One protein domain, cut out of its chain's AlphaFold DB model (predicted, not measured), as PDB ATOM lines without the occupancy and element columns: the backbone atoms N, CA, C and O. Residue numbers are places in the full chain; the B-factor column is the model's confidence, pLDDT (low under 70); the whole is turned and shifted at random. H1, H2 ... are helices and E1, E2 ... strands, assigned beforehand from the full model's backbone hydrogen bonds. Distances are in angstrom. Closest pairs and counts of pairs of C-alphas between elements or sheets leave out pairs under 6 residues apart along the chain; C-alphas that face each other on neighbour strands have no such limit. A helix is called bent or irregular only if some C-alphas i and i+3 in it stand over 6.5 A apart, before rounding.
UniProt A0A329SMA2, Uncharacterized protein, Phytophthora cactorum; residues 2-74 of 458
ATOM      1  N   GLY A   2      40.122  37.993  39.959       86.00
ATOM      2  CA  GLY A   2      39.548  37.436  38.724       86.00
ATOM      3  C   GLY A   2      40.035  38.143  37.452       86.00
ATOM      4  O   GLY A   2      40.608  37.493  36.588       86.00
ATOM      5  N   ASP A   3      39.967  39.476  37.411       88.62
ATOM      6  CA  ASP A   3      40.431  40.254  36.247       88.62
ATOM      7  C   ASP A   3      41.933  40.080  35.962       88.62
ATOM      8  O   ASP A   3      42.377  40.113  34.816       88.62
ATOM      9  N   LEU A   4      42.734  39.845  37.009       92.06
ATOM     10  CA  LEU A   4      44.161  39.563  36.860       92.06
ATOM     11  C   LEU A   4      44.382  38.195  36.203       92.06
ATOM     12  O   LEU A   4      45.278  38.068  35.374       92.06
ATOM     13  N   LEU A   5      43.576  37.182  36.537       94.56
ATOM     14  CA  LEU A   5      43.627  35.870  35.884       94.56
ATOM     15  C   LEU A   5      43.203  35.965  34.413       94.56
ATOM     16  O   LEU A   5      43.854  35.373  33.551       94.56
ATOM     17  N   ASP A   6      42.186  36.771  34.104       92.38
ATOM     18  CA  ASP A   6      41.772  37.034  32.721       92.38
ATOM     19  C   ASP A   6      42.887  37.712  31.913       92.38
ATOM     20  O   ASP A   6      43.234  37.263  30.817       92.38
ATOM     21  N   ALA A   7      43.499  38.762  32.465       94.62
ATOM     22  CA  ALA A   7      44.617  39.442  31.822       94.62
ATOM     23  C   ALA A   7      45.817  38.495  31.655       94.62
ATOM     24  O   ALA A   7      46.368  38.368  30.561       94.62
ATOM     25  N   THR A   8      46.193  37.767  32.708       94.19
ATOM     26  CA  THR A   8      47.362  36.872  32.682       94.19
ATOM     27  C   THR A   8      47.165  35.721  31.700       94.19
ATOM     28  O   THR A   8      48.084  35.404  30.952       94.19
ATOM     29  N   SER A   9      45.974  35.125  31.627       94.62
ATOM     30  CA  SER A   9      45.685  34.071  30.641       94.62
ATOM     31  C   SER A   9      45.687  34.569  29.195       94.62
ATOM     32  O   SER A   9      45.952  33.797  28.278       94.62
ATOM     33  N   THR A  10      45.448  35.865  28.980       93.94
ATOM     34  CA  THR A  10      45.464  36.484  27.647       93.94
ATOM     35  C   THR A  10      46.884  36.830  27.195       93.94
ATOM     36  O   THR A  10      47.260  36.554  26.052       93.94
ATOM     37  N   TYR A  11      47.683  37.420  28.087       94.25
ATOM     38  CA  TYR A  11      49.001  37.964  27.742       94.25
ATOM     39  C   TYR A  11      50.165  37.007  28.052       94.25
ATOM     40  O   TYR A  11      51.164  37.015  27.336       94.25
ATOM     41  N   CYS A  12      50.041  36.137  29.058       93.75
ATOM     42  CA  CYS A  12      51.083  35.195  29.480       93.75
ATOM     43  C   CYS A  12      50.750  33.770  29.013       93.75
ATOM     44  O   CYS A  12      50.331  32.925  29.802       93.75
ATOM     45  N   LYS A  13      50.935  33.497  27.717       88.56
ATOM     46  CA  LYS A  13      50.512  32.239  27.068       88.56
ATOM     47  C   LYS A  13      51.317  30.995  27.468       88.56
ATOM     48  O   LYS A  13      50.777  29.896  27.456       88.56
ATOM     49  N   HIS A  14      52.584  31.164  27.842       88.31
ATOM     50  CA  HIS A  14      53.498  30.069  28.205       88.31
ATOM     51  C   HIS A  14      53.770  30.026  29.713       88.31
ATOM     52  O   HIS A  14      54.902  29.832  30.150       88.31
ATOM     53  N   LEU A  15      52.738  30.282  30.520       93.44
ATOM     54  CA  LEU A  15      52.864  30.228  31.970       93.44
ATOM     55  C   LEU A  15      53.104  28.777  32.417       93.44
ATOM     56  O   LEU A  15      52.327  27.893  32.075       93.44
ATOM     57  N   GLU A  16      54.156  28.532  33.201       94.19
ATOM     58  CA  GLU A  16      54.422  27.202  33.775       94.19
ATOM     59  C   GLU A  16      53.941  27.072  35.226       94.19
ATOM     60  O   GLU A  16      53.634  25.970  35.683       94.19
ATOM     61  N   ALA A  17      53.873  28.184  35.959       96.38
ATOM     62  CA  ALA A  17      53.560  28.199  37.380       96.38
ATOM     63  C   ALA A  17      52.605  29.342  37.725       96.38
ATOM     64  O   ALA A  17      52.872  30.501  37.401       96.38
ATOM     65  N   LEU A  18      51.526  29.026  38.441       96.31
ATOM     66  CA  LEU A  18      50.624  30.013  39.025       96.31
ATOM     67  C   LEU A  18      50.605  29.880  40.544       96.31
ATOM     68  O   LEU A  18      50.301  28.814  41.081       96.31
ATOM     69  N   ILE A  19      50.865  30.992  41.233       94.69
ATOM     70  CA  ILE A  19      50.893  31.042  42.693       94.69
ATOM     71  C   ILE A  19      49.902  32.088  43.195       94.69
ATOM     72  O   ILE A  19      50.167  33.288  43.122       94.69
ATOM     73  N   LEU A  20      48.767  31.641  43.736       91.88
ATOM     74  CA  LEU A  20      47.753  32.538  44.284       91.88
ATOM     75  C   LEU A  20      48.054  32.927  45.743       91.88
ATOM     76  O   LEU A  20      48.622  32.138  46.510       91.88
ATOM     77  N   PRO A  21      47.686  34.153  46.158       86.94
ATOM     78  CA  PRO A  21      47.827  34.583  47.542       86.94
ATOM     79  C   PRO A  21      46.853  33.832  48.460       86.94
ATOM     80  O   PRO A  21      45.773  33.410  48.054       86.94
ATOM     81  N   LYS A  22      47.238  33.693  49.730       84.50
ATOM     82  CA  LYS A  22      46.375  33.155  50.787       84.50
ATOM     83  C   LYS A  22      45.356  34.209  51.226       84.50
ATOM     84  O   LYS A  22      45.726  35.373  51.375       84.50
ATOM     85  N   LYS A  23      44.109  33.798  51.494       77.31
ATOM     86  CA  LYS A  23      43.082  34.674  52.076       77.31
ATOM     87  C   LYS A  23      43.564  35.280  53.397       77.31
ATOM     88  O   LYS A  23      44.055  34.572  54.280       77.31
ATOM     89  N   TYR A  24      43.444  36.600  53.524       69.75
ATOM     90  CA  TYR A  24      43.854  37.306  54.733       69.75
ATOM     91  C   TYR A  24      42.750  37.211  55.788       69.75
ATOM     92  O   TYR A  24      41.596  37.521  55.506       69.75
ATOM     93  N   LYS A  25      43.095  36.802  57.016       67.81
ATOM     94  CA  LYS A  25      42.104  36.534  58.075       67.81
ATOM     95  C   LYS A  25      41.274  37.759  58.476       67.81
ATOM     96  O   LYS A  25      40.132  37.591  58.872       67.81
ATOM     97  N   LEU A  26      41.832  38.969  58.363       62.44
ATOM     98  CA  LEU A  26      41.143  40.217  58.734       62.44
ATOM     99  C   LEU A  26      40.009  40.611  57.772       62.44
ATOM    100  O   LEU A  26      39.182  41.438  58.129       62.44
ATOM    101  N   HIS A  27      39.970  40.033  56.569       63.59
ATOM    102  CA  HIS A  27      38.958  40.321  55.548       63.59
ATOM    103  C   HIS A  27      38.281  39.034  55.066       63.59
ATOM    104  O   HIS A  27      37.916  38.928  53.900       63.59
ATOM    105  N   ALA A  28      38.174  38.031  55.945       62.06
ATOM    106  CA  ALA A  28      37.695  36.702  55.582       62.06
ATOM    107  C   ALA A  28      36.305  36.742  54.928       62.06
ATOM    108  O   ALA A  28      36.125  36.074  53.916       62.06
ATOM    109  N   ASP A  29      35.398  37.578  55.439       60.00
ATOM    110  CA  ASP A  29      34.016  37.676  54.955       60.00
ATOM    111  C   ASP A  29      33.952  38.299  53.551       60.00
ATOM    112  O   ASP A  29      33.448  37.684  52.618       60.00
ATOM    113  N   ALA A  30      34.599  39.453  53.345       60.38
ATOM    114  CA  ALA A  30      34.662  40.109  52.032       60.38
ATOM    115  C   ALA A  30      35.434  39.292  50.974       60.38
ATOM    116  O   ALA A  30      35.220  39.449  49.773       60.38
ATOM    117  N   VAL A  31      36.375  38.444  51.406       63.06
ATOM    118  CA  VAL A  31      37.117  37.544  50.514       63.06
ATOM    119  C   VAL A  31      36.298  36.296  50.192       63.06
ATOM    120  O   VAL A  31      36.369  35.850  49.050       63.06
ATOM    121  N   ALA A  32      35.529  35.755  51.147       64.88
ATOM    122  CA  ALA A  32      34.703  34.558  50.974       64.88
ATOM    123  C   ALA A  32      33.694  34.724  49.831       64.88
ATOM    124  O   ALA A  32      33.645  33.860  48.957       64.88
ATOM    125  N   ASP A  33      33.023  35.876  49.765       66.06
ATOM    126  CA  ASP A  33      32.030  36.199  48.727       66.06
ATOM    127  C   ASP A  33      32.616  36.231  47.302       66.06
ATOM    128  O   ASP A  33      31.887  36.151  46.316       66.06
ATOM    129  N   ASN A  34      33.943  36.338  47.168       79.25
ATOM    130  CA  ASN A  34      34.628  36.451  45.880       79.25
ATOM    131  C   ASN A  34      35.487  35.218  45.534       79.25
ATOM    132  O   ASN A  34      36.078  35.166  44.455       79.25
ATOM    133  N   VAL A  35      35.598  34.222  46.426       82.88
ATOM    134  CA  VAL A  35      36.424  33.026  46.166       82.88
ATOM    135  C   VAL A  35      35.891  32.245  44.971       82.88
ATOM    136  O   VAL A  35      36.683  31.855  44.113       82.88
ATOM    137  N   ASP A  36      34.575  32.069  44.880       83.12
ATOM    138  CA  ASP A  36      33.951  31.296  43.803       83.12
ATOM    139  C   ASP A  36      34.142  31.982  42.446       83.12
ATOM    140  O   ASP A  36      34.526  31.338  41.471       83.12
ATOM    141  N   PHE A  37      34.010  33.312  42.395       86.94
ATOM    142  CA  PHE A  37      34.320  34.084  41.189       86.94
ATOM    143  C   PHE A  37      35.795  33.954  40.787       86.94
ATOM    144  O   PHE A  37      36.110  33.784  39.607       86.94
ATOM    145  N   VAL A  38      36.723  34.005  41.747       89.75
ATOM    146  CA  VAL A  38      38.157  33.831  41.469       89.75
ATOM    147  C   VAL A  38      38.469  32.411  40.985       89.75
ATOM    148  O   VAL A  38      39.265  32.270  40.058       89.75
ATOM    149  N   LEU A  39      37.852  31.374  41.561       90.69
ATOM    150  CA  LEU A  39      38.018  29.983  41.122       90.69
ATOM    151  C   LEU A  39      37.434  29.751  39.728       90.69
ATOM    152  O   LEU A  39      38.097  29.150  38.888       90.69
ATOM    153  N   TRP A  40      36.257  30.303  39.440       91.94
ATOM    154  CA  TRP A  40      35.676  30.271  38.102       91.94
ATOM    155  C   TRP A  40      36.620  30.887  37.059       91.94
ATOM    156  O   TRP A  40      36.935  30.274  36.037       91.94
ATOM    157  N   ARG A  41      37.154  32.083  37.345       95.06
ATOM    158  CA  ARG A  41      38.141  32.752  36.479       95.06
ATOM    159  C   ARG A  41      39.442  31.967  36.362       95.06
ATOM    160  O   ARG A  41      40.053  31.961  35.296       95.06
ATOM    161  N   LEU A  42      39.857  31.283  37.427       95.94
ATOM    162  CA  LEU A  42      40.997  30.377  37.389       95.94
ATOM    163  C   LEU A  42      40.742  29.228  36.410       95.94
ATOM    164  O   LEU A  42      41.616  28.951  35.602       95.94
ATOM    165  N   TYR A  43      39.575  28.588  36.436       96.50
ATOM    166  CA  TYR A  43      39.271  27.465  35.543       96.50
ATOM    167  C   TYR A  43      39.312  27.868  34.068       96.50
ATOM    168  O   TYR A  43      39.966  27.193  33.273       96.50
ATOM    169  N   LEU A  44      38.733  29.022  33.726       96.56
ATOM    170  CA  LEU A  44      38.823  29.586  32.374       96.56
ATOM    171  C   LEU A  44      40.271  29.920  31.977       96.56
ATOM    172  O   LEU A  44      40.675  29.724  30.831       96.56
ATOM    173  N   ALA A  45      41.073  30.422  32.918       96.94
ATOM    174  CA  ALA A  45      42.486  30.697  32.680       96.94
ATOM    175  C   ALA A  45      43.299  29.407  32.457       96.94
ATOM    176  O   ALA A  45      44.140  29.368  31.558       96.94
ATOM    177  N   LEU A  46      43.027  28.348  33.231       97.38
ATOM    178  CA  LEU A  46      43.662  27.035  33.076       97.38
ATOM    179  C   LEU A  46      43.376  26.428  31.701       97.38
ATOM    180  O   LEU A  46      44.302  25.915  31.079       97.38
ATOM    181  N   GLU A  47      42.140  26.525  31.210       97.19
ATOM    182  CA  GLU A  47      41.767  26.067  29.865       97.19
ATOM    183  C   GLU A  47      42.567  26.798  28.777       97.19
ATOM    184  O   GLU A  47      43.207  26.163  27.938       97.19
ATOM    185  N   LYS A  48      42.658  28.130  28.852       96.25
ATOM    186  CA  LYS A  48      43.459  28.923  27.904       96.25
ATOM    187  C   LYS A  48      44.947  28.565  27.932       96.25
ATOM    188  O   LYS A  48      45.573  28.455  26.879       96.25
ATOM    189  N   TRP A  49      45.536  28.381  29.116       96.94
ATOM    190  CA  TRP A  49      46.938  27.954  29.226       96.94
ATOM    191  C   TRP A  49      47.145  26.522  28.736       96.94
ATOM    192  O   TRP A  49      48.186  26.217  28.153       96.94
ATOM    193  N   HIS A  50      46.165  25.644  28.933       96.44
ATOM    194  CA  HIS A  50      46.184  24.297  28.382       96.44
ATOM    195  C   HIS A  50      46.253  24.331  26.852       96.44
ATOM    196  O   HIS A  50      47.162  23.739  26.275       96.44
ATOM    197  N   GLU A  51      45.380  25.093  26.196       95.62
ATOM    198  CA  GLU A  51      45.389  25.256  24.737       95.62
ATOM    199  C   GLU A  51      46.694  25.889  24.235       95.62
ATOM    200  O   GLU A  51      47.354  25.355  23.342       95.62
ATOM    201  N   ALA A  52      47.121  26.993  24.853       93.94
ATOM    202  CA  ALA A  52      48.310  27.737  24.439       93.94
ATOM    203  C   ALA A  52      49.626  26.956  24.610       93.94
ATOM    204  O   ALA A  52      50.601  27.210  23.901       93.94
ATOM    205  N   SER A  53      49.661  25.997  25.537       92.62
ATOM    206  CA  SER A  53      50.811  25.116  25.777       92.62
ATOM    207  C   SER A  53      50.777  23.823  24.951       92.62
ATOM    208  O   SER A  53      51.597  22.929  25.188       92.62
ATOM    209  N   GLY A  54      49.840  23.695  24.004       92.06
ATOM    210  CA  GLY A  54      49.674  22.487  23.192       92.06
ATOM    211  C   GLY A  54      49.158  21.292  23.996       92.06
ATOM    212  O   GLY A  54      49.579  20.162  23.758       92.06
ATOM    213  N   GLY A  55      48.298  21.541  24.985       92.31
ATOM    214  CA  GLY A  55      47.670  20.522  25.827       92.31
ATOM    215  C   GLY A  55      48.461  20.129  27.080       92.31
ATOM    216  O   GLY A  55      48.130  19.140  27.729       92.31
ATOM    217  N   ASN A  56      49.518  20.862  27.444       90.62
ATOM    218  CA  ASN A  56      50.360  20.509  28.598       90.62
ATOM    219  C   ASN A  56      49.879  21.134  29.917       90.62
ATOM    220  O   ASN A  56      50.014  20.515  30.975       90.62
ATOM    221  N   GLY A  57      49.304  22.335  29.846       93.69
ATOM    222  CA  GLY A  57      48.883  23.122  30.999       93.69
ATOM    223  C   GLY A  57      50.033  23.605  31.878       93.69
ATOM    224  O   GLY A  57      51.193  23.651  31.467       93.69
ATOM    225  N   LEU A  58      49.689  23.958  33.118       96.19
ATOM    226  CA  LEU A  58      50.656  24.381  34.129       96.19
ATOM    227  C   LEU A  58      51.405  23.182  34.729       96.19
ATOM    228  O   LEU A  58      50.851  22.095  34.908       96.19
ATOM    229  N   ARG A  59      52.654  23.419  35.135       96.69
ATOM    230  CA  ARG A  59      53.488  22.485  35.908       96.69
ATOM    231  C   ARG A  59      53.367  22.718  37.414       96.69
ATOM    232  O   ARG A  59      53.521  21.776  38.183       96.69
ATOM    233  N   GLN A  60      53.052  23.937  37.853       97.19
ATOM    234  CA  GLN A  60      52.809  24.253  39.265       97.19
ATOM    235  C   GLN A  60      51.543  25.088  39.449       97.19
ATOM    236  O   GLN A  60      51.336  26.095  38.770       97.19
ATOM    237  N   LEU A  61      50.729  24.693  40.425       96.62
ATOM    238  CA  LEU A  61      49.520  25.399  40.814       96.62
ATOM    239  C   LEU A  61      49.415  25.481  42.343       96.62
ATOM    240  O   LEU A  61      49.213  24.477  43.028       96.62
ATOM    241  N   THR A  62      49.493  26.700  42.877       95.25
ATOM    242  CA  THR A  62      49.302  26.987  44.305       95.25
ATOM    243  C   THR A  62      47.970  27.708  44.507       95.25
ATOM    244  O   THR A  62      47.855  28.898  44.205       95.25
ATOM    245  N   VAL A  63      46.971  27.015  45.062       92.44
ATOM    246  CA  VAL A  63      45.650  27.584  45.399       92.44
ATOM    247  C   VAL A  63      45.388  27.396  46.897       92.44
ATOM    248  O   VAL A  63      44.796  26.406  47.313       92.44
ATOM    249  N   PRO A  64      45.852  28.327  47.747       83.88
ATOM    250  CA  PRO A  64      45.850  28.149  49.202       83.88
ATOM    251  C   PRO A  64      44.502  28.449  49.874       83.88
ATOM    252  O   PRO A  64      44.409  28.454  51.102       83.88
ATOM    253  N   SER A  65      43.476  28.826  49.114       84.06
ATOM    254  CA  SER A  65      42.182  29.263  49.637       84.06
ATOM    255  C   SER A  65      41.078  28.847  48.676       84.06
ATOM    256  O   SER A  65      41.139  29.175  47.496       84.06
ATOM    257  N   ARG A  66      40.099  28.103  49.192       84.50
ATOM    258  CA  ARG A  66      38.934  27.595  48.459       84.50
ATOM    259  C   ARG A  66      37.672  27.794  49.299       84.50
ATOM    260  O   ARG A  66      37.775  28.113  50.488       84.50
ATOM    261  N   SER A  67      36.515  27.654  48.654       76.81
ATOM    262  CA  SER A  67      35.211  27.787  49.300       76.81
ATOM    263  C   SER A  67      35.043  26.763  50.421       76.81
ATOM    264  O   SER A  67      35.470  25.612  50.299       76.81
ATOM    265  N   GLU A  68      34.454  27.200  51.534       76.44
ATOM    266  CA  GLU A  68      34.205  26.351  52.704       76.44
ATOM    267  C   GLU A  68      32.745  25.902  52.829       76.44
ATOM    268  O   GLU A  68      32.468  25.071  53.693       76.44
ATOM    269  N   PHE A  69      31.841  26.428  51.991       74.12
ATOM    270  CA  PHE A  69      30.398  26.191  52.085       74.12
ATOM    271  C   PHE A  69      30.011  24.778  51.621       74.12
ATOM    272  O   PHE A  69      29.404  24.031  52.381       74.12
ATOM    273  N   ASP A  70      30.449  24.376  50.424       80.00
ATOM    274  CA  ASP A  70      30.339  23.002  49.918       80.00
ATOM    275  C   ASP A  70      31.735  22.459  49.596       80.00
ATOM    276  O   ASP A  70      32.227  22.496  48.464       80.00
ATOM    277  N   ARG A  71      32.426  22.004  50.648       85.44
ATOM    278  CA  ARG A  71      33.824  21.562  50.550       85.44
ATOM    279  C   ARG A  71      33.991  20.368  49.618       85.44
ATOM    280  O   ARG A  71      35.066  20.242  49.022       85.44
ATOM    281  N   GLU A  72      32.989  19.495  49.523       89.69
ATOM    282  CA  GLU A  72      33.072  18.298  48.693       89.69
ATOM    283  C   GLU A  72      32.901  18.631  47.219       89.69
ATOM    284  O   GLU A  72      33.800  18.336  46.426       89.69
ATOM    285  N   MET A  73      31.812  19.315  46.855       89.69
ATOM    286  CA  MET A  73      31.573  19.707  45.469       89.69
ATOM    287  C   MET A  73      32.707  20.591  44.946       89.69
ATOM    288  O   MET A  73      33.282  20.288  43.899       89.69
ATOM    289  N   ALA A  74      33.122  21.600  45.720       90.25
ATOM    290  CA  ALA A  74      34.210  22.495  45.332       90.25
ATOM    291  C   ALA A  74      35.558  21.764  45.203       90.25
ATOM    292  O   ALA A  74      36.352  22.080  44.320       90.25
TER     293      ALA A  74
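This is residues 2 to 74 of the 458 residues of an uncharacterized protein of Phytophthora cactorum (UniProt A0A329SMA2). One long helix, H2, makes the longest axis; the shorter H1 lies side by side with its residues 37 to 49, and a narrow ribbon of two short strands, E1 and E2, runs alongside. Residues 25 to 30 of H2 stick out past a kink, and H3 is a short turn off to one side. The printed part has 73 residues, in the order H1, E1, H2, E2, H3; it is mostly helix, with the sheet E1, E2 parallel. It is only just compact, close to loose, with a radius of gyration of the C-alphas of 13.0 A, and elongated, spanning 38 by 24 by 17 A.

Start with H1, residues 2 to 11, which touches residues 37 to 49 of H2, residues 25 to 52; the closest C-alphas, of Gly 2 and Val 38, are 4.7 A apart. They run the same way at a shallow tilt of 23 degrees. Next look at E1, residues 17 to 19, and its parallel neighbour E2, residues 60 to 62, at 8 degrees: N 62 and O 18 are 2.9 A apart, within hydrogen-bond range. E1, H2 and E2 form a strand-helix-strand unit, two parallel strands with a helix between, and its crossover is right-handed. H3, residues 71 to 74, is apart from H1, E1 and H2. Every O i to N i+4 pair is within hydrogen-bond range in H1, 19 of 24 in H2, and H3 is too short for one.

Find C-alpha 2 at (39.548, 37.436, 38.724); H1 runs 14.5 A from there. H2 runs 35.3 A from C-alpha 25 at (42.104, 36.534, 58.075), with a kink of 71 degrees near residue 32; it is irregular, C-alphas 26 and 29 being 8.5 A apart. H3 ends at C-alpha 74, (34.210, 22.495, 45.332).

The C-alphas farthest apart, of Leu 26 and Gly 54, are 40.6 A apart. The printed part has no cut and no long link. The model's pLDDT is under 70 at residues 24 to 33.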